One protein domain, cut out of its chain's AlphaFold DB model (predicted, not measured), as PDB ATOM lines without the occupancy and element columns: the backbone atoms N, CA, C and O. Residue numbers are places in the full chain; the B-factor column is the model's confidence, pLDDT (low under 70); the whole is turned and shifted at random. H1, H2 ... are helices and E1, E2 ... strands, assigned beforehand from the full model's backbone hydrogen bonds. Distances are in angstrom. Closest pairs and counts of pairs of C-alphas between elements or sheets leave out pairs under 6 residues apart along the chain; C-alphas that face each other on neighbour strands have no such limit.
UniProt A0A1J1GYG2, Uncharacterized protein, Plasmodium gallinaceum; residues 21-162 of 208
ATOM      1  N   ASP A  21     486.060 537.877 376.339       58.44
ATOM      2  CA  ASP A  21     485.356 537.112 375.326       58.44
ATOM      3  C   ASP A  21     483.883 537.446 375.430       58.44
ATOM      4  O   ASP A  21     483.304 537.390 376.513       58.44
ATOM      5  N   PHE A  22     483.310 537.899 374.317       55.41
ATOM      6  CA  PHE A  22     481.911 538.280 374.275       55.41
ATOM      7  C   PHE A  22     481.100 537.055 373.889       55.41
ATOM      8  O   PHE A  22     481.131 536.605 372.745       55.41
ATOM      9  N   ILE A  23     480.336 536.546 374.846       58.06
ATOM     10  CA  ILE A  23     479.212 535.674 374.551       58.06
ATOM     11  C   ILE A  23     477.981 536.533 374.315       58.06
ATOM     12  O   ILE A  23     477.603 537.372 375.134       58.06
ATOM     13  N   ILE A  24     477.330 536.267 373.197       60.62
ATOM     14  CA  ILE A  24     476.011 536.751 372.844       60.62
ATOM     15  C   ILE A  24     475.016 535.631 373.144       60.62
ATOM     16  O   ILE A  24     475.264 534.479 372.822       60.62
ATOM     17  N   VAL A  25     473.882 535.960 373.737       61.47
ATOM     18  CA  VAL A  25     472.928 535.030 374.332       61.47
ATOM     19  C   VAL A  25     471.519 535.348 373.855       61.47
ATOM     20  O   VAL A  25     471.167 536.513 373.805       61.47
ATOM     21  N   ASP A  26     470.670 534.370 373.544       61.84
ATOM     22  CA  ASP A  26     469.248 534.657 373.291       61.84
ATOM     23  C   ASP A  26     468.573 535.352 374.488       61.84
ATOM     24  O   ASP A  26     468.752 534.961 375.631       61.84
ATOM     25  N   SER A  27     467.804 536.409 374.231       53.97
ATOM     26  CA  SER A  27     467.101 537.194 375.257       53.97
ATOM     27  C   SER A  27     465.693 536.690 375.560       53.97
ATOM     28  O   SER A  27     464.901 537.371 376.220       53.97
ATOM     29  N   ASN A  28     465.340 535.518 375.037       58.53
ATOM     30  CA  ASN A  28     464.046 534.913 375.282       58.53
ATOM     31  C   ASN A  28     463.778 534.763 376.798       58.53
ATOM     32  O   ASN A  28     464.710 534.656 377.599       58.53
ATOM     33  N   LYS A  29     462.504 534.765 377.219       52.50
ATOM     34  CA  LYS A  29     462.128 534.748 378.656       52.50
ATOM     35  C   LYS A  29     462.746 533.578 379.428       52.50
ATOM     36  O   LYS A  29     463.029 533.721 380.614       52.50
ATOM     37  N   ASP A  30     462.973 532.464 378.741       55.25
ATOM     38  CA  ASP A  30     463.571 531.251 379.298       55.25
ATOM     39  C   ASP A  30     465.060 531.429 379.646       55.25
ATOM     40  O   ASP A  30     465.593 530.675 380.454       55.25
ATOM     41  N   VAL A  31     465.724 532.440 379.070       55.50
ATOM     42  CA  VAL A  31     467.169 532.674 379.198       55.50
ATOM     43  C   VAL A  31     467.507 533.732 380.251       55.50
ATOM     44  O   VAL A  31     468.516 533.607 380.936       55.50
ATOM     45  N   TYR A  32     466.640 534.729 380.464       52.00
ATOM     46  CA  TYR A  32     466.868 535.787 381.467       52.00
ATOM     47  C   TYR A  32     466.972 535.277 382.917       52.00
ATOM     48  O   TYR A  32     467.524 535.971 383.763       52.00
ATOM     49  N   ASN A  33     466.462 534.073 383.200       54.97
ATOM     50  CA  ASN A  33     466.566 533.404 384.504       54.97
ATOM     51  C   ASN A  33     467.379 532.096 384.436       54.97
ATOM     52  O   ASN A  33     467.278 531.255 385.329       54.97
ATOM     53  N   PHE A  34     468.128 531.883 383.355       58.75
ATOM     54  CA  PHE A  34     468.830 530.632 383.109       58.75
ATOM     55  C   PHE A  34     470.146 530.568 383.885       58.75
ATOM     56  O   PHE A  34     471.043 531.378 383.678       58.75
ATOM     57  N   ASP A  35     470.277 529.569 384.758       59.38
ATOM     58  CA  ASP A  35     471.526 529.251 385.456       59.38
ATOM     59  C   ASP A  35     472.209 528.065 384.757       59.38
ATOM     60  O   ASP A  35     471.558 527.066 384.427       59.38
ATOM     61  N   LYS A  36     473.538 528.110 384.606       60.78
ATOM     62  CA  LYS A  36     474.353 526.971 384.162       60.78
ATOM     63  C   LYS A  36     474.047 525.680 384.929       60.78
ATOM     64  O   LYS A  36     474.202 524.605 384.359       60.78
ATOM     65  N   ASN A  37     473.588 525.746 386.180       59.47
ATOM     66  CA  ASN A  37     473.210 524.569 386.973       59.47
ATOM     67  C   ASN A  37     471.860 523.947 386.557       59.47
ATOM     68  O   ASN A  37     471.592 522.791 386.873       59.47
ATOM     69  N   THR A  38     471.022 524.688 385.826       57.09
ATOM     70  CA  THR A  38     469.659 524.286 385.420       57.09
ATOM     71  C   THR A  38     469.565 523.689 384.013       57.09
ATOM     72  O   THR A  38     468.544 523.102 383.659       57.09
ATOM     73  N   VAL A  39     470.658 523.728 383.242       54.94
ATOM     74  CA  VAL A  39     470.762 523.191 381.864       54.94
ATOM     75  C   VAL A  39     470.409 521.699 381.774       54.94
ATOM     76  O   VAL A  39     470.017 521.211 380.719       54.94
ATOM     77  N   LEU A  40     470.515 520.961 382.884       49.78
ATOM     78  CA  LEU A  40     470.209 519.529 382.951       49.78
ATOM     79  C   LEU A  40     468.710 519.205 382.858       49.78
ATOM     80  O   LEU A  40     468.365 518.035 382.724       49.78
ATOM     81  N   ASN A  41     467.826 520.206 382.925       49.97
ATOM     82  CA  ASN A  41     466.376 520.004 382.961       49.97
ATOM     83  C   ASN A  41     465.655 520.607 381.743       49.97
ATOM     84  O   ASN A  41     464.551 521.138 381.850       49.97
ATOM     85  N   LEU A  42     466.294 520.553 380.573       56.12
ATOM     86  CA  LEU A  42     465.722 521.012 379.308       56.12
ATOM     87  C   LEU A  42     464.978 519.856 378.626       56.12
ATOM     88  O   LEU A  42     465.491 519.230 377.704       56.12
ATOM     89  N   SER A  43     463.766 519.544 379.087       55.53
ATOM     90  CA  SER A  43     462.955 518.469 378.492       55.53
ATOM     91  C   SER A  43     462.439 518.792 377.081       55.53
ATOM     92  O   SER A  43     461.968 517.891 376.396       55.53
ATOM     93  N   GLU A  44     462.519 520.053 376.636       62.41
ATOM     94  CA  GLU A  44     461.953 520.492 375.348       62.41
ATOM     95  C   GLU A  44     462.865 521.367 374.476       62.41
ATOM     96  O   GLU A  44     462.575 521.522 373.289       62.41
ATOM     97  N   ASN A  45     463.941 521.938 375.027       72.81
ATOM     98  CA  ASN A  45     464.770 522.920 374.325       72.81
ATOM     99  C   ASN A  45     466.172 522.372 374.053       72.81
ATOM    100  O   ASN A  45     466.795 521.764 374.923       72.81
ATOM    101  N   VAL A  46     466.683 522.646 372.855       78.81
ATOM    102  CA  VAL A  46     468.064 522.337 372.471       78.81
ATOM    103  C   VAL A  46     468.973 523.515 372.809       78.81
ATOM    104  O   VAL A  46     468.622 524.668 372.561       78.81
ATOM    105  N   PHE A  47     470.149 523.234 373.360       82.50
ATOM    106  CA  PHE A  47     471.151 524.246 373.660       82.50
ATOM    107  C   PHE A  47     472.163 524.375 372.516       82.50
ATOM    108  O   PHE A  47     472.933 523.450 372.276       82.50
ATOM    109  N   ASN A  48     472.190 525.506 371.818       87.25
ATOM    110  CA  ASN A  48     473.095 525.758 370.698       87.25
ATOM    111  C   ASN A  48     474.226 526.699 371.123       87.25
ATOM    112  O   ASN A  48     473.981 527.775 371.660       87.25
ATOM    113  N   ILE A  49     475.468 526.328 370.844       88.81
ATOM    114  CA  ILE A  49     476.650 527.161 371.074       88.81
ATOM    115  C   ILE A  49     477.338 527.350 369.729       88.81
ATOM    116  O   ILE A  49     477.854 526.404 369.150       88.81
ATOM    117  N   PHE A  50     477.336 528.568 369.217       90.19
ATOM    118  CA  PHE A  50     477.998 528.964 367.988       90.19
ATOM    119  C   PHE A  50     479.384 529.506 368.324       90.19
ATOM    120  O   PHE A  50     479.513 530.622 368.821       90.19
ATOM    121  N   LEU A  51     480.412 528.705 368.078       90.25
ATOM    122  CA  LEU A  51     481.809 529.052 368.290       90.25
ATOM    123  C   LEU A  51     482.366 529.740 367.040       90.25
ATOM    124  O   LEU A  51     482.662 529.080 366.045       90.25
ATOM    125  N   ASP A  52     482.521 531.057 367.081       88.81
ATOM    126  CA  ASP A  52     483.211 531.806 366.037       88.81
ATOM    127  C   ASP A  52     484.710 531.887 366.340       88.81
ATOM    128  O   ASP A  52     485.153 532.582 367.250       88.81
ATOM    129  N   THR A  53     485.508 531.168 365.558       83.00
ATOM    130  CA  THR A  53     486.963 531.101 365.762       83.00
ATOM    131  C   THR A  53     487.737 532.182 365.005       83.00
ATOM    132  O   THR A  53     488.955 532.280 365.174       83.00
ATOM    133  N   LYS A  54     487.072 532.978 364.151       84.75
ATOM    134  CA  LYS A  54     487.733 533.931 363.237       84.75
ATOM    135  C   LYS A  54     487.360 535.387 363.492       84.75
ATOM    136  O   LYS A  54     488.186 536.263 363.242       84.75
ATOM    137  N   THR A  55     486.149 535.662 363.963       84.31
ATOM    138  CA  THR A  55     485.711 537.028 364.265       84.31
ATOM    139  C   THR A  55     486.353 537.524 365.557       84.31
ATOM    140  O   THR A  55     486.369 536.831 366.571       84.31
ATOM    141  N   ASN A  56     486.858 538.757 365.548       80.44
ATOM    142  CA  ASN A  56     487.373 539.386 366.760       80.44
ATOM    143  C   ASN A  56     486.235 539.759 367.719       80.44
ATOM    144  O   ASN A  56     485.172 540.223 367.303       80.44
ATOM    145  N   ASN A  57     486.524 539.692 369.019       74.25
ATOM    146  CA  ASN A  57     485.624 540.095 370.106       74.25
ATOM    147  C   ASN A  57     485.016 541.499 369.901       74.25
ATOM    148  O   ASN A  57     483.839 541.708 370.176       74.25
ATOM    149  N   SER A  58     485.787 542.469 369.396       78.50
ATOM    150  CA  SER A  58     485.299 543.839 369.150       78.50
ATOM    151  C   SER A  58     484.238 543.927 368.053       78.50
ATOM    152  O   SER A  58     483.388 544.817 368.090       78.50
ATOM    153  N   ASP A  59     484.279 543.002 367.097       82.44
ATOM    154  CA  ASP A  59     483.549 543.101 365.835       82.44
ATOM    155  C   ASP A  59     482.313 542.192 365.825       82.44
ATOM    156  O   ASP A  59     481.417 542.374 365.003       82.44
ATOM    157  N   ILE A  60     482.208 541.266 366.785       80.06
ATOM    158  CA  ILE A  60     481.130 540.272 366.882       80.06
ATOM    159  C   ILE A  60     479.728 540.901 366.852       80.06
ATOM    160  O   ILE A  60     478.834 540.408 366.167       80.06
ATOM    161  N   LYS A  61     479.532 542.045 367.526       81.88
ATOM    162  CA  LYS A  61     478.238 542.752 367.545       81.88
ATOM    163  C   LYS A  61     477.874 543.325 366.179       81.88
ATOM    164  O   LYS A  61     476.695 543.422 365.861       81.88
ATOM    165  N   VAL A  62     478.878 543.728 365.401       85.00
ATOM    166  CA  VAL A  62     478.701 544.283 364.055       85.00
ATOM    167  C   VAL A  62     478.438 543.152 363.067       85.00
ATOM    168  O   VAL A  62     477.461 543.213 362.327       85.00
ATOM    169  N   VAL A  63     479.255 542.094 363.108       85.62
ATOM    170  CA  VAL A  63     479.123 540.911 362.242       85.62
ATOM    171  C   VAL A  63     477.755 540.250 362.413       85.62
ATOM    172  O   VAL A  63     477.095 539.922 361.432       85.62
ATOM    173  N   TYR A  64     477.281 540.127 363.654       84.62
ATOM    174  CA  TYR A  64     476.003 539.486 363.967       84.62
ATOM    175  C   TYR A  64     474.866 540.473 364.262       84.62
ATOM    176  O   TYR A  64     473.863 540.087 364.864       84.62
ATOM    177  N   ALA A  65     474.969 541.729 363.810       83.50
ATOM    178  CA  ALA A  65     473.975 542.771 364.084       83.50
ATOM    179  C   ALA A  65     472.553 542.398 363.619       83.50
ATOM    180  O   ALA A  65     471.568 542.699 364.295       83.50
ATOM    181  N   GLU A  66     472.424 541.718 362.477       82.31
ATOM    182  CA  GLU A  66     471.122 541.278 361.961       82.31
ATOM    183  C   GLU A  66     470.464 540.247 362.891       82.31
ATOM    184  O   GLU A  66     469.294 540.379 363.258       82.31
ATOM    185  N   ILE A  67     471.237 539.250 363.331       80.62
ATOM    186  CA  ILE A  67     470.780 538.217 364.269       80.62
ATOM    187  C   ILE A  67     470.462 538.858 365.622       80.62
ATOM    188  O   ILE A  67     469.420 538.572 366.208       80.62
ATOM    189  N   TYR A  68     471.305 539.786 366.078       76.81
ATOM    190  CA  TYR A  68     471.098 540.543 367.307       76.81
ATOM    191  C   TYR A  68     469.742 541.250 367.315       76.81
ATOM    192  O   TYR A  68     468.955 541.073 368.242       76.81
ATOM    193  N   ASN A  69     469.427 541.993 366.255       78.38
ATOM    194  CA  ASN A  69     468.170 542.734 366.160       78.38
ATOM    195  C   ASN A  69     466.953 541.807 366.058       78.38
ATOM    196  O   ASN A  69     465.900 542.098 366.624       78.38
ATOM    197  N   LYS A  70     467.095 540.684 365.348       80.56
ATOM    198  CA  LYS A  70     466.005 539.733 365.111       80.56
ATOM    199  C   LYS A  70     465.641 538.925 366.358       80.56
ATOM    200  O   LYS A  70     464.456 538.730 366.622       80.56
ATOM    201  N   TYR A  71     466.639 538.486 367.124       73.69
ATOM    202  CA  TYR A  71     466.470 537.613 368.296       73.69
ATOM    203  C   TYR A  71     466.693 538.346 369.633       73.69
ATOM    204  O   TYR A  71     466.626 537.751 370.704       73.69
ATOM    205  N   LYS A  72     466.916 539.666 369.582       71.25
ATOM    206  CA  LYS A  72     467.083 540.566 370.736       71.25
ATOM    207  C   LYS A  72     468.199 540.170 371.712       71.25
ATOM    208  O   LYS A  72     468.114 540.510 372.880       71.25
ATOM    209  N   LEU A  73     469.227 539.467 371.249       70.75
ATOM    210  CA  LEU A  73     470.223 538.785 372.080       70.75
ATOM    211  C   LEU A  73     470.819 539.661 373.232       70.75
ATOM    212  O   LEU A  73     471.078 540.847 373.048       70.75
ATOM    213  N   ALA A  74     471.061 539.099 374.420       62.81
ATOM    214  CA  ALA A  74     471.818 539.690 375.537       62.81
ATOM    215  C   ALA A  74     473.335 539.414 375.399       62.81
ATOM    216  O   ALA A  74     473.721 538.517 374.660       62.81
ATOM    217  N   ILE A  75     474.226 540.181 376.047       55.38
ATOM    218  CA  ILE A  75     475.687 540.086 375.804       55.38
ATOM    219  C   ILE A  75     476.482 540.154 377.108       55.38
ATOM    220  O   ILE A  75     476.924 541.250 377.447       55.38
ATOM    221  N   GLU A  76     476.686 539.052 377.838       57.81
ATOM    222  CA  GLU A  76     477.333 539.150 379.166       57.81
ATOM    223  C   GLU A  76     478.165 537.941 379.651       57.81
ATOM    224  O   GLU A  76     478.583 537.948 380.802       57.81
ATOM    225  N   GLU A  77     478.492 536.935 378.833       66.88
ATOM    226  CA  GLU A  77     479.212 535.742 379.342       66.88
ATOM    227  C   GLU A  77     480.601 535.543 378.688       66.88
ATOM    228  O   GLU A  77     480.885 536.152 377.661       66.88
ATOM    229  N   SER A  78     481.483 534.708 379.270       79.12
ATOM    230  CA  SER A  78     482.896 534.493 378.845       79.12
ATOM    231  C   SER A  78     483.222 533.062 378.363       79.12
ATOM    232  O   SER A  78     482.507 532.126 378.720       79.12
ATOM    233  N   CYS A  79     484.356 532.822 377.672       81.81
ATOM    234  CA  CYS A  79     484.813 531.454 377.314       81.81
ATOM    235  C   CYS A  79     484.802 530.489 378.505       81.81
ATOM    236  O   CYS A  79     484.371 529.341 378.389       81.81
ATOM    237  N   SER A  80     485.233 530.964 379.679       79.88
ATOM    238  CA  SER A  80     485.243 530.165 380.906       79.88
ATOM    239  C   SER A  80     483.840 529.743 381.343       79.88
ATOM    240  O   SER A  80     483.685 528.667 381.920       79.88
ATOM    241  N   TYR A  81     482.829 530.577 381.095       79.81
ATOM    242  CA  TYR A  81     481.441 530.239 381.381       79.81
ATOM    243  C   TYR A  81     480.979 529.080 380.494       79.81
ATOM    244  O   TYR A  81     480.477 528.084 381.010       79.81
ATOM    245  N   VAL A  82     481.232 529.155 379.182       81.38
ATOM    246  CA  VAL A  82     480.889 528.070 378.245       81.38
ATOM    247  C   VAL A  82     481.661 526.792 378.539       81.38
ATOM    248  O   VAL A  82     481.061 525.723 378.529       81.38
ATOM    249  N   LYS A  83     482.948 526.881 378.889       85.25
ATOM    250  CA  LYS A  83     483.732 525.718 379.324       85.25
ATOM    251  C   LYS A  83     483.078 524.992 380.499       85.25
ATOM    252  O   LYS A  83     482.903 523.780 380.462       85.25
ATOM    253  N   GLU A  84     482.684 525.722 381.540       80.06
ATOM    254  CA  GLU A  84     481.994 525.136 382.695       80.06
ATOM    255  C   GLU A  84     480.575 524.654 382.347       80.06
ATOM    256  O   GLU A  84     480.099 523.677 382.921       80.06
ATOM    257  N   LEU A  85     479.910 525.294 381.384       79.44
ATOM    258  CA  LEU A  85     478.596 524.890 380.891       79.44
ATOM    259  C   LEU A  85     478.638 523.544 380.162       79.44
ATOM    260  O   LEU A  85     477.746 522.727 380.345       79.44
ATOM    261  N   ILE A  86     479.629 523.304 379.312       80.56
ATOM    262  CA  ILE A  86     479.701 522.061 378.528       80.56
ATOM    263  C   ILE A  86     480.344 520.911 379.308       80.56
ATOM    264  O   ILE A  86     480.262 519.747 378.913       80.56
ATOM    265  N   LYS A  87     480.962 521.229 380.445       78.38
ATOM    266  CA  LYS A  87     481.799 520.304 381.187       78.38
ATOM    267  C   LYS A  87     481.054 519.105 381.751       78.38
ATOM    268  O   LYS A  87     480.129 519.243 382.548       78.38
ATOM    269  N   GLY A  88     481.509 517.910 381.362       71.56
ATOM    270  CA  GLY A  88     480.942 516.637 381.805       71.56
ATOM    271  C   GLY A  88     479.544 516.358 381.246       71.56
ATOM    272  O   GLY A  88     478.835 515.519 381.799       71.56
ATOM    273  N   ARG A  89     479.129 517.067 380.187       76.75
ATOM    274  CA  ARG A  89     477.809 516.919 379.562       76.75
ATOM    275  C   ARG A  89     477.919 516.250 378.202       76.75
ATOM    276  O   ARG A  89     478.923 516.387 377.509       76.75
ATOM    277  N   ASN A  90     476.857 515.547 377.819       75.81
ATOM    278  CA  ASN A  90     476.754 514.960 376.491       75.81
ATOM    279  C   ASN A  90     476.398 516.055 375.476       75.81
ATOM    280  O   ASN A  90     475.379 516.735 375.631       75.81
ATOM    281  N   LEU A  91     477.236 516.228 374.457       84.56
ATOM    282  CA  LEU A  91     477.080 517.271 373.452       84.56
ATOM    283  C   LEU A  91     477.490 516.782 372.066       84.56
ATOM    284  O   LEU A  91     478.296 515.863 371.924       84.56
ATOM    285  N   LYS A  92     476.953 517.440 371.042       88.56
ATOM    286  CA  LYS A  92     477.348 517.260 369.649       88.56
ATOM    287  C   LYS A  92     478.251 518.406 369.224       88.56
ATOM    288  O   LYS A  92     477.771 519.520 369.044       88.56
ATOM    289  N   TYR A  93     479.535 518.124 369.031       90.19
ATOM    290  CA  TYR A  93     480.442 519.048 368.359       90.19
ATOM    291  C   TYR A  93     480.376 518.854 366.843       90.19
ATOM    292  O   TYR A  93     480.234 517.722 366.359       90.19
ATOM    293  N   LEU A  94     480.413 519.971 366.123       91.12
ATOM    294  CA  LEU A  94     480.432 520.060 364.671       91.12
ATOM    295  C   LEU A  94     481.463 521.117 364.279       91.12
ATOM    296  O   LEU A  94     481.293 522.297 364.599       91.12
ATOM    297  N   ASP A  95     482.513 520.705 363.572       91.31
ATOM    298  CA  ASP A  95     483.474 521.658 363.010       91.31
ATOM    299  C   ASP A  95     482.839 522.526 361.897       91.31
ATOM    300  O   ASP A  95     481.655 522.392 361.577       91.31
ATOM    301  N   GLU A  96     483.597 523.456 361.305       91.06
ATOM    302  CA  GLU A  96     483.051 524.378 360.295       91.06
ATOM    303  C   GLU A  96     482.454 523.638 359.081       91.06
ATOM    304  O   GLU A  96     481.407 524.023 358.550       91.06
ATOM    305  N   LYS A  97     483.097 522.548 358.645       92.19
ATOM    306  CA  LYS A  97     482.643 521.757 357.499       92.19
ATOM    307  C   LYS A  97     481.419 520.931 357.880       92.19
ATOM    308  O   LYS A  97     480.409 520.981 357.176       92.19
ATOM    309  N   GLU A  98     481.489 520.221 358.999       91.88
ATOM    310  CA  GLU A  98     480.390 519.404 359.506       91.88
ATOM    311  C   GLU A  98     479.152 520.251 359.817       91.88
ATOM    312  O   GLU A  98     478.034 519.824 359.546       91.88
ATOM    313  N   THR A  99     479.326 521.478 360.316       92.00
ATOM    314  CA  THR A  99     478.229 522.428 360.550       92.00
ATOM    315  C   THR A  99     477.502 522.748 359.245       92.00
ATOM    316  O   THR A  99     476.276 522.637 359.169       92.00
ATOM    317  N   LYS A 100     478.249 523.084 358.184       91.88
ATOM    318  CA  LYS A 100     477.695 523.402 356.855       91.88
ATOM    319  C   LYS A 100     476.994 522.207 356.209       91.88
ATOM    320  O   LYS A 100     476.003 522.391 355.497       91.88
ATOM    321  N   GLU A 101     477.492 520.996 356.435       92.88
ATOM    322  CA  GLU A 101     476.851 519.762 355.975       92.88
ATOM    323  C   GLU A 101     475.584 519.463 356.787       92.88
ATOM    324  O   GLU A 101     474.522 519.215 356.213       92.88
ATOM    325  N   TYR A 102     475.660 519.585 358.111       90.75
ATOM    326  CA  TYR A 102     474.564 519.292 359.024       90.75
ATOM    327  C   TYR A 102     473.350 520.195 358.805       90.75
ATOM    328  O   TYR A 102     472.230 519.693 358.781       90.75
ATOM    329  N   ILE A 103     473.521 521.505 358.605       90.62
ATOM    330  CA  ILE A 103     472.373 522.403 358.368       90.62
ATOM    331  C   ILE A 103     471.624 522.072 357.067       90.62
ATOM    332  O   ILE A 103     470.425 522.311 356.972       90.62
ATOM    333  N   LYS A 104     472.313 521.486 356.079       89.88
ATOM    334  CA  LYS A 104     471.732 521.076 354.788       89.88
ATOM    335  C   LYS A 104     471.176 519.654 354.820       89.88
ATOM    336  O   LYS A 104     470.363 519.296 353.966       89.88
ATOM    337  N   SER A 105     471.628 518.830 355.762       89.25
ATOM    338  CA  SER A 105     471.206 517.439 355.861       89.25
ATOM    339  C   SER A 105     469.825 517.306 356.506       89.25
ATOM    340  O   SER A 105     469.356 518.178 357.245       89.25
ATOM    341  N   LYS A 106     469.170 516.168 356.258       85.56
ATOM    342  CA  LYS A 106     467.915 515.793 356.933       85.56
ATOM    343  C   LYS A 106     468.150 515.139 358.298       85.56
ATOM    344  O   LYS A 106     467.184 514.814 358.984       85.56
ATOM    345  N   ASP A 107     469.408 514.947 358.688       81.38
ATOM    346  CA  ASP A 107     469.749 514.208 359.898       81.38
ATOM    347  C   ASP A 107     469.342 514.995 361.134       81.38
ATOM    348  O   ASP A 107     469.563 516.206 361.234       81.38
ATOM    349  N   THR A 108     468.767 514.291 362.098       72.44
ATOM    350  CA  THR A 108     468.403 514.841 363.399       72.44
ATOM    351  C   THR A 108     469.136 514.043 364.459       72.44
ATOM    352  O   THR A 108     469.003 512.825 364.552       72.44
ATOM    353  N   TYR A 109     469.967 514.737 365.226       75.00
ATOM    354  CA  TYR A 109     470.631 514.154 366.377       75.00
ATOM    355  C   TYR A 109     469.856 514.533 367.635       75.00
ATOM    356  O   TYR A 109     469.310 515.632 367.722       75.00
ATOM    357  N   SER A 110     469.833 513.638 368.617       76.50
ATOM    358  CA  SER A 110     469.145 513.828 369.894       76.50
ATOM    359  C   SER A 110     470.146 514.146 371.009       76.50
ATOM    360  O   SER A 110     470.321 513.356 371.937       76.50
ATOM    361  N   PHE A 111     470.841 515.277 370.892       78.56
ATOM    362  CA  PHE A 111     471.692 515.806 371.961       78.56
ATOM    363  C   PHE A 111     471.012 517.004 372.616       78.56
ATOM    364  O   PHE A 111     470.265 517.735 371.972       78.56
ATOM    365  N   SER A 112     471.287 517.218 373.899       77.50
ATOM    366  CA  SER A 112     470.790 518.396 374.617       77.50
ATOM    367  C   SER A 112     471.622 519.644 374.322       77.50
ATOM    368  O   SER A 112     471.110 520.751 374.440       77.50
ATOM    369  N   ILE A 113     472.892 519.469 373.940       83.50
ATOM    370  CA  ILE A 113     473.834 520.551 373.650       83.50
ATOM    371  C   ILE A 113     474.476 520.306 372.286       83.50
ATOM    372  O   ILE A 113     474.962 519.209 372.013       83.50
ATOM    373  N   PHE A 114     474.522 521.338 371.455       88.31
ATOM    374  CA  PHE A 114     475.249 521.375 370.198       88.31
ATOM    375  C   PHE A 114     476.266 522.506 370.231       88.31
ATOM    376  O   PHE A 114     475.960 523.609 370.677       88.31
ATOM    377  N   VAL A 115     477.467 522.232 369.734       90.38
ATOM    378  CA  VAL A 115     478.520 523.224 369.542       90.38
ATOM    379  C   VAL A 115     478.864 523.253 368.056       90.38
ATOM    380  O   VAL A 115     479.343 522.256 367.520       90.38
ATOM    381  N   TYR A 116     478.582 524.375 367.402       91.81
ATOM    382  CA  TYR A 116     478.786 524.613 365.976       91.81
ATOM    383  C   TYR A 116     479.949 525.575 365.782       91.81
ATOM    384  O   TYR A 116     479.864 526.722 366.222       91.81
ATOM    385  N   THR A 117     480.996 525.157 365.085       92.12
ATOM    386  CA  THR A 117     482.058 526.080 364.684       92.12
ATOM    387  C   THR A 117     481.612 526.867 363.453       92.12
ATOM    388  O   THR A 117     481.235 526.294 362.432       92.12
ATOM    389  N   ILE A 118     481.634 528.195 363.550       90.62
ATOM    390  CA  ILE A 118     481.256 529.121 362.478       90.62
ATOM    391  C   ILE A 118     482.347 530.174 362.259       90.62
ATOM    392  O   ILE A 118     483.330 530.246 362.993       90.62
ATOM    393  N   SER A 119     482.202 530.965 361.196       87.56
ATOM    394  CA  SER A 119     483.234 531.896 360.737       87.56
ATOM    395  C   SER A 119     482.616 533.210 360.251       87.56
ATOM    396  O   SER A 119     482.721 533.541 359.071       87.56
ATOM    397  N   GLY A 120     481.928 533.945 361.128       81.69
ATOM    398  CA  GLY A 120     481.326 535.229 360.762       81.69
ATOM    399  C   GLY A 120     480.201 535.133 359.728       81.69
ATOM    400  O   GLY A 120     479.985 536.078 358.978       81.69
ATOM    401  N   GLU A 121     479.507 533.991 359.650       86.50
ATOM    402  CA  GLU A 121     478.426 533.720 358.690       86.50
ATOM    403  C   GLU A 121     477.056 533.725 359.411       86.50
ATOM    404  O   GLU A 121     476.652 532.699 359.968       86.50
ATOM    405  N   PRO A 122     476.301 534.846 359.430       83.75
ATOM    406  CA  PRO A 122     475.005 534.927 360.116       83.75
ATOM    407  C   PRO A 122     473.948 533.969 359.554       83.75
ATOM    408  O   PRO A 122     473.077 533.499 360.285       83.75
ATOM    409  N   GLU A 123     474.035 533.661 358.260       86.94
ATOM    410  CA  GLU A 123     473.121 532.771 357.537       86.94
ATOM    411  C   GLU A 123     473.083 531.366 358.151       86.94
ATOM    412  O   GLU A 123     472.008 530.788 358.310       86.94
ATOM    413  N   VAL A 124     474.237 530.847 358.585       88.56
ATOM    414  CA  VAL A 124     474.348 529.528 359.228       88.56
ATOM    415  C   VAL A 124     473.495 529.464 360.494       88.56
ATOM    416  O   VAL A 124     472.781 528.485 360.710       88.56
ATOM    417  N   ILE A 125     473.507 530.528 361.301       86.94
ATOM    418  CA  ILE A 125     472.709 530.610 362.530       86.94
ATOM    419  C   ILE A 125     471.213 530.595 362.196       86.94
ATOM    420  O   ILE A 125     470.433 529.898 362.847       86.94
ATOM    421  N   GLN A 126     470.804 531.307 361.140       86.62
ATOM    422  CA  GLN A 126     469.407 531.309 360.702       86.62
ATOM    423  C   GLN A 126     468.942 529.922 360.241       86.62
ATOM    424  O   GLN A 126     467.814 529.530 360.542       86.62
ATOM    425  N   GLU A 127     469.787 529.166 359.538       89.50
ATOM    426  CA  GLU A 127     469.461 527.797 359.123       89.50
ATOM    427  C   GLU A 127     469.361 526.839 360.319       89.50
ATOM    428  O   GLU A 127     468.433 526.028 360.381       89.50
ATOM    429  N   VAL A 128     470.232 526.978 361.325       88.25
ATOM    430  CA  VAL A 128     470.106 526.210 362.577       88.25
ATOM    431  C   VAL A 128     468.768 526.492 363.261       88.25
ATOM    432  O   VAL A 128     468.104 525.559 363.707       88.25
ATOM    433  N   TYR A 129     468.307 527.743 363.269       84.38
ATOM    434  CA  TYR A 129     467.011 528.109 363.851       84.38
ATOM    435  C   TYR A 129     465.806 527.546 363.102       84.38
ATOM    436  O   TYR A 129     464.769 527.296 363.717       84.38
ATOM    437  N   LYS A 130     465.928 527.299 361.794       85.94
ATOM    438  CA  LYS A 130     464.896 526.574 361.037       85.94
ATOM    439  C   LYS A 130     464.864 525.095 361.415       85.94
ATOM    440  O   LYS A 130     463.785 524.507 361.459       85.94
ATOM    441  N   LYS A 131     466.030 524.498 361.677       85.25
ATOM    442  CA  LYS A 131     466.167 523.073 362.004       85.25
ATOM    443  C   LYS A 131     465.751 522.757 363.443       85.25
ATOM    444  O   LYS A 131     465.068 521.765 363.673       85.25
ATOM    445  N   HIS A 132     466.097 523.635 364.380       79.75
ATOM    446  CA  HIS A 132     465.777 523.518 365.803       79.75
ATOM    447  C   HIS A 132     464.979 524.744 366.253       79.75
ATOM    448  O   HIS A 132     465.582 525.685 366.741       79.75
ATOM    449  N   PRO A 133     463.644 524.802 366.101       71.88
ATOM    450  CA  PRO A 133     462.869 526.019 366.383       71.88
ATOM    451  C   PRO A 133     462.689 526.337 367.879       71.88
ATOM    452  O   PRO A 133     462.425 527.484 368.226       71.88
ATOM    453  N   LYS A 134     462.827 525.343 368.765       71.56
ATOM    454  CA  LYS A 134     462.776 525.492 370.230       71.56
ATOM    455  C   LYS A 134     464.186 525.345 370.809       71.56
ATOM    456  O   LYS A 134     464.629 524.234 371.104       71.56
ATOM    457  N   HIS A 135     464.916 526.451 370.904       77.44
ATOM    458  CA  HIS A 135     466.321 526.431 371.296       77.44
ATOM    459  C   HIS A 135     466.705 527.595 372.211       77.44
ATOM    460  O   HIS A 135     466.050 528.632 372.228       77.44
ATOM    461  N   ILE A 136     467.814 527.416 372.926       78.31
ATOM    462  CA  ILE A 136     468.549 528.469 373.628       78.31
ATOM    463  C   ILE A 136     469.914 528.567 372.956       78.31
ATOM    464  O   ILE A 136     470.580 527.545 372.808       78.31
ATOM    465  N   SER A 137     470.326 529.764 372.542       81.88
ATOM    466  CA  SER A 137     471.532 529.936 371.728       81.88
ATOM    467  C   SER A 137     472.539 530.892 372.334       81.88
ATOM    468  O   SER A 137     472.165 531.980 372.772       81.88
ATOM    469  N   TYR A 138     473.812 530.510 372.260       82.88
ATOM    470  CA  TYR A 138     474.972 531.345 372.545       82.88
ATOM    471  C   TYR A 138     475.829 531.508 371.291       82.88
ATOM    472  O   TYR A 138     476.069 530.529 370.603       82.88
ATOM    473  N   ILE A 139     476.322 532.708 371.002       85.94
ATOM    474  CA  ILE A 139     477.367 532.961 370.003       85.94
ATOM    475  C   ILE A 139     478.584 533.456 370.756       85.94
ATOM    476  O   ILE A 139     478.475 534.375 371.558       85.94
ATOM    477  N   ILE A 140     479.730 532.842 370.524       84.62
ATOM    478  CA  ILE A 140     480.923 533.070 371.315       84.62
ATOM    479  C   ILE A 140     482.155 533.108 370.427       84.62
ATOM    480  O   ILE A 140     482.328 532.252 369.568       84.62
ATOM    481  N   THR A 141     483.036 534.070 370.668       86.44
ATOM    482  CA  THR A 141     484.316 534.201 369.969       86.44
ATOM    483  C   THR A 141     485.457 533.610 370.789       86.44
ATOM    484  O   THR A 141     486.246 534.336 371.384       86.44
ATOM    485  N   CYS A 142     485.526 532.282 370.851       81.62
ATOM    486  CA  CYS A 142     486.616 531.565 371.521       81.62
ATOM    487  C   CYS A 142     487.315 530.624 370.555       81.62
ATOM    488  O   CYS A 142     486.753 530.179 369.551       81.62
ATOM    489  N   LYS A 143     488.535 530.244 370.909       84.19
ATOM    490  CA  LYS A 143     489.211 529.118 370.274       84.19
ATOM    491  C   LYS A 143     488.704 527.807 370.860       84.19
ATOM    492  O   LYS A 143     488.314 527.720 372.023       84.19
ATOM    493  N   GLU A 144     488.775 526.748 370.065       84.06
ATOM    494  CA  GLU A 144     488.345 525.411 370.485       84.06
ATOM    495  C   GLU A 144     489.084 524.938 371.751       84.06
ATOM    496  O   GLU A 144     488.466 524.385 372.655       84.06
ATOM    497  N   ASN A 145     490.386 525.222 371.865       81.69
ATOM    498  CA  ASN A 145     491.215 524.847 373.019       81.69
ATOM    499  C   ASN A 145     490.939 525.664 374.297       81.69
ATOM    500  O   ASN A 145     491.449 525.329 375.367       81.69
ATOM    501  N   GLU A 146     490.162 526.743 374.206       81.88
ATOM    502  CA  GLU A 146     489.755 527.539 375.367       81.88
ATOM    503  C   GLU A 146     488.516 526.942 376.041       81.88
ATOM    504  O   GLU A 146     488.350 527.091 377.252       81.88
ATOM    505  N   ILE A 147     487.689 526.209 375.287       83.12
ATOM    506  CA  ILE A 147     486.466 525.567 375.788       83.12
ATOM    507  C   ILE A 147     486.608 524.046 375.942       83.12
ATOM    508  O   ILE A 147     486.059 523.475 376.885       83.12
ATOM    509  N   PHE A 148     487.390 523.391 375.084       84.44
ATOM    510  CA  PHE A 148     487.642 521.952 375.120       84.44
ATOM    511  C   PHE A 148     489.052 521.662 375.636       84.44
ATOM    512  O   PHE A 148     490.025 522.241 375.163       84.44
ATOM    513  N   ASP A 149     489.171 520.729 376.585       76.62
ATOM    514  CA  ASP A 149     490.484 520.264 377.056       76.62
ATOM    515  C   ASP A 149     491.160 519.345 376.022       76.62
ATOM    516  O   ASP A 149     492.376 519.391 375.849       76.62
ATOM    517  N   ASN A 150     490.368 518.539 375.308       81.50
ATOM    518  CA  ASN A 150     490.803 517.727 374.176       81.50
ATOM    519  C   ASN A 150     489.686 517.675 373.129       81.50
ATOM    520  O   ASN A 150     488.618 517.127 373.389       81.50
ATOM    521  N   ILE A 151     489.928 518.242 371.948       81.44
ATOM    522  CA  ILE A 151     488.911 518.317 370.894       81.44
ATOM    523  C   ILE A 151     488.594 516.953 370.269       81.44
ATOM    524  O   ILE A 151     487.460 516.716 369.857       81.44
ATOM    525  N   GLU A 152     489.567 516.042 370.224       82.44
ATOM    526  CA  GLU A 152     489.390 514.731 369.589       82.44
ATOM    527  C   GLU A 152     488.414 513.854 370.380       82.44
ATOM    528  O   GLU A 152     487.573 513.174 369.796       82.44
ATOM    529  N   ASP A 153     488.423 513.958 371.713       78.00
ATOM    530  CA  ASP A 153     487.449 513.260 372.558       78.00
ATOM    531  C   ASP A 153     486.012 513.720 372.258       78.00
ATOM    532  O   ASP A 153     485.080 512.915 372.235       78.00
ATOM    533  N   VAL A 154     485.839 515.012 371.968       78.81
ATOM    534  CA  VAL A 154     484.534 515.603 371.660       78.81
ATOM    535  C   VAL A 154     484.037 515.146 370.284       78.81
ATOM    536  O   VAL A 154     482.854 514.834 370.127       78.81
ATOM    537  N   LYS A 155     484.932 515.071 369.287       82.25
ATOM    538  CA  LYS A 155     484.612 514.565 367.938       82.25
ATOM    539  C   LYS A 155     484.161 513.105 367.963       82.25
ATOM    540  O   LYS A 155     483.273 512.723 367.206       82.25
ATOM    541  N   GLU A 156     484.727 512.305 368.862       77.69
ATOM    542  CA  GLU A 156     484.367 510.897 369.048       77.69
ATOM    543  C   GLU A 156     483.138 510.673 369.953       77.69
ATOM    544  O   GLU A 156     482.829 509.529 370.290       77.69
ATOM    545  N   TYR A 157     482.420 511.731 370.357       66.75
ATOM    546  CA  TYR A 157     481.283 511.666 371.295       66.75
ATOM    547  C   TYR A 157     481.628 511.066 372.659       66.75
ATOM    548  O   TYR A 157     480.750 510.566 373.371       66.75
ATOM    549  N   LYS A 158     482.902 511.087 373.050       58.53
ATOM    550  CA  LYS A 158     483.279 510.678 374.396       58.53
ATOM    551  C   LYS A 158     482.822 511.773 375.347       58.53
ATOM    552  O   LYS A 158     483.028 512.959 375.094       58.53
ATOM    553  N   ASN A 159     482.197 511.376 376.455       54.75
ATOM    554  CA  ASN A 159     481.903 512.310 377.537       54.75
ATOM    555  C   ASN A 159     483.215 512.995 377.923       54.75
ATOM    556  O   ASN A 159     484.144 512.334 378.394       54.75
ATOM    557  N   VAL A 160     483.289 514.305 377.695       52.38
ATOM    558  CA  VAL A 160     484.465 515.108 378.015       52.38
ATOM    559  C   VAL A 160     484.502 515.226 379.531       52.38
ATOM    560  O   VAL A 160     483.926 516.132 380.140       52.38
ATOM    561  N   PHE A 161     485.116 514.245 380.181       46.59
ATOM    562  CA  PHE A 161     485.472 514.371 381.578       46.59
ATOM    563  C   PHE A 161     486.604 515.383 381.637       46.59
ATOM    564  O   PHE A 161     487.758 515.073 381.363       46.59
ATOM    565  N   HIS A 162     486.264 516.612 382.009       47.91
ATOM    566  CA  HIS A 162     487.248 517.615 382.383       47.91
ATOM    567  C   HIS A 162     487.845 517.216 383.734       47.91
ATOM    568  O   HIS A 162     487.547 517.811 384.775       47.91
TER     569      HIS A 162
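AT A GLANCE: This is residues 21 to 162 of the 208 residues of an uncharacterized protein of Plasmodium gallinaceum (UniProt A0A1J1GYG2). What does one see first? A strongly twisted sheet of six strands runs through the middle of a rounded body, with H4 and H5 over one face and H3 over the other, and H7 beside the edge strand E4. What makes it up? The printed part has 142 residues, with seven named helices and six named strands in the order E1 E2 H1 H2 E3 H3 E4 H4 E5 H5 E6 H6 H7; the sheet runs E3 E1 E6 E2 E5 E4 and is mixed, and the class is mixed, helices and strands. How compact is it? It is compact, with a radius of gyration of the C-alphas of 13.9 A and spans of 36 by 33 by 30 A.

IN THESE COORDINATES: Where are the strands? E1 is residues 23 to 25, from C-alpha 23 at (479.212, 535.674, 374.551), and E2 is 46 to 52, 19.0 A long. E3 is 74 to 77, E4 91 to 94, E5 113 to 118, 15.9 A, and E6 135 to 140, 16.0 A. Where are the helices? H1 is residues 60 to 63, H2 65 to 71, H3 79 to 86, H4 96 to 104, 13.0 A, and H5 122 to 131, 14.9 A. H6 is 144 to 147, and H7, 151 to 155, ends with C-alpha 155 at (484.612, 514.565, 367.938).

HOW THE PARTS SIT: How do the strands pair? E3 and E1, with N 25 and O 74 at 2.7 A, and E1 and E6, with N 24 and O 139 at 2.8 A, are antiparallel. E6 and E2, N 50 and O 138 at 2.7 A, E2 and E5, N 49 and O 114 at 2.8 A, and E5 and E4, N 92 and O 113 at 2.8 A, are parallel; these N and O pairs are within hydrogen-bond range. E4, H4, E5 is a strand-helix-strand unit, two parallel neighbour strands with a helix between, and E2, H1 H2, E3 and E5, H5, E6 are split ones, with other strands between; the crossovers are right-handed. What is on the faces? H5 lies over E2 at a height of 8.9 A over the sheet; on the same face H4 stands up from the sheet at 72 degrees. H3, on the opposite face, lies over E6 at a height of 9.2 A. Which helices meet? H4 and H5 touch at Ile 103 and Val 128, their closest C-alphas, 6.1 A apart, at a steep tilt of 45 degrees; H2 and H5 only just touch, with 3 pairs of C-alphas within 8 A, the closest Ile 67 and Pro 122, 6.8 A. H6 touches H3, the closest C-alphas being Lys 83 and Ile 147, 4.5 A, while H1, H2 and H7 only graze the sheet. How complete are the helix backbones? Every O i to N i+4 pair is within hydrogen-bond range in H2, H3, H5 and H7, and 4 of 5 are in H4; H1 and H6 are too short for such a pair.

THE WHOLE: How far does it reach? The two C-alphas farthest apart are those of Asn 69 and Phe 161, 36.6 A. Is there a cut or a long link? The printed part has no cut; the link from E1 to E2, 20 residues, is long. Where is confidence low? The mean pLDDT of the printed part is 76.8, and residues 21 to 44, 74 to 77 and 157 to 162 are under 70.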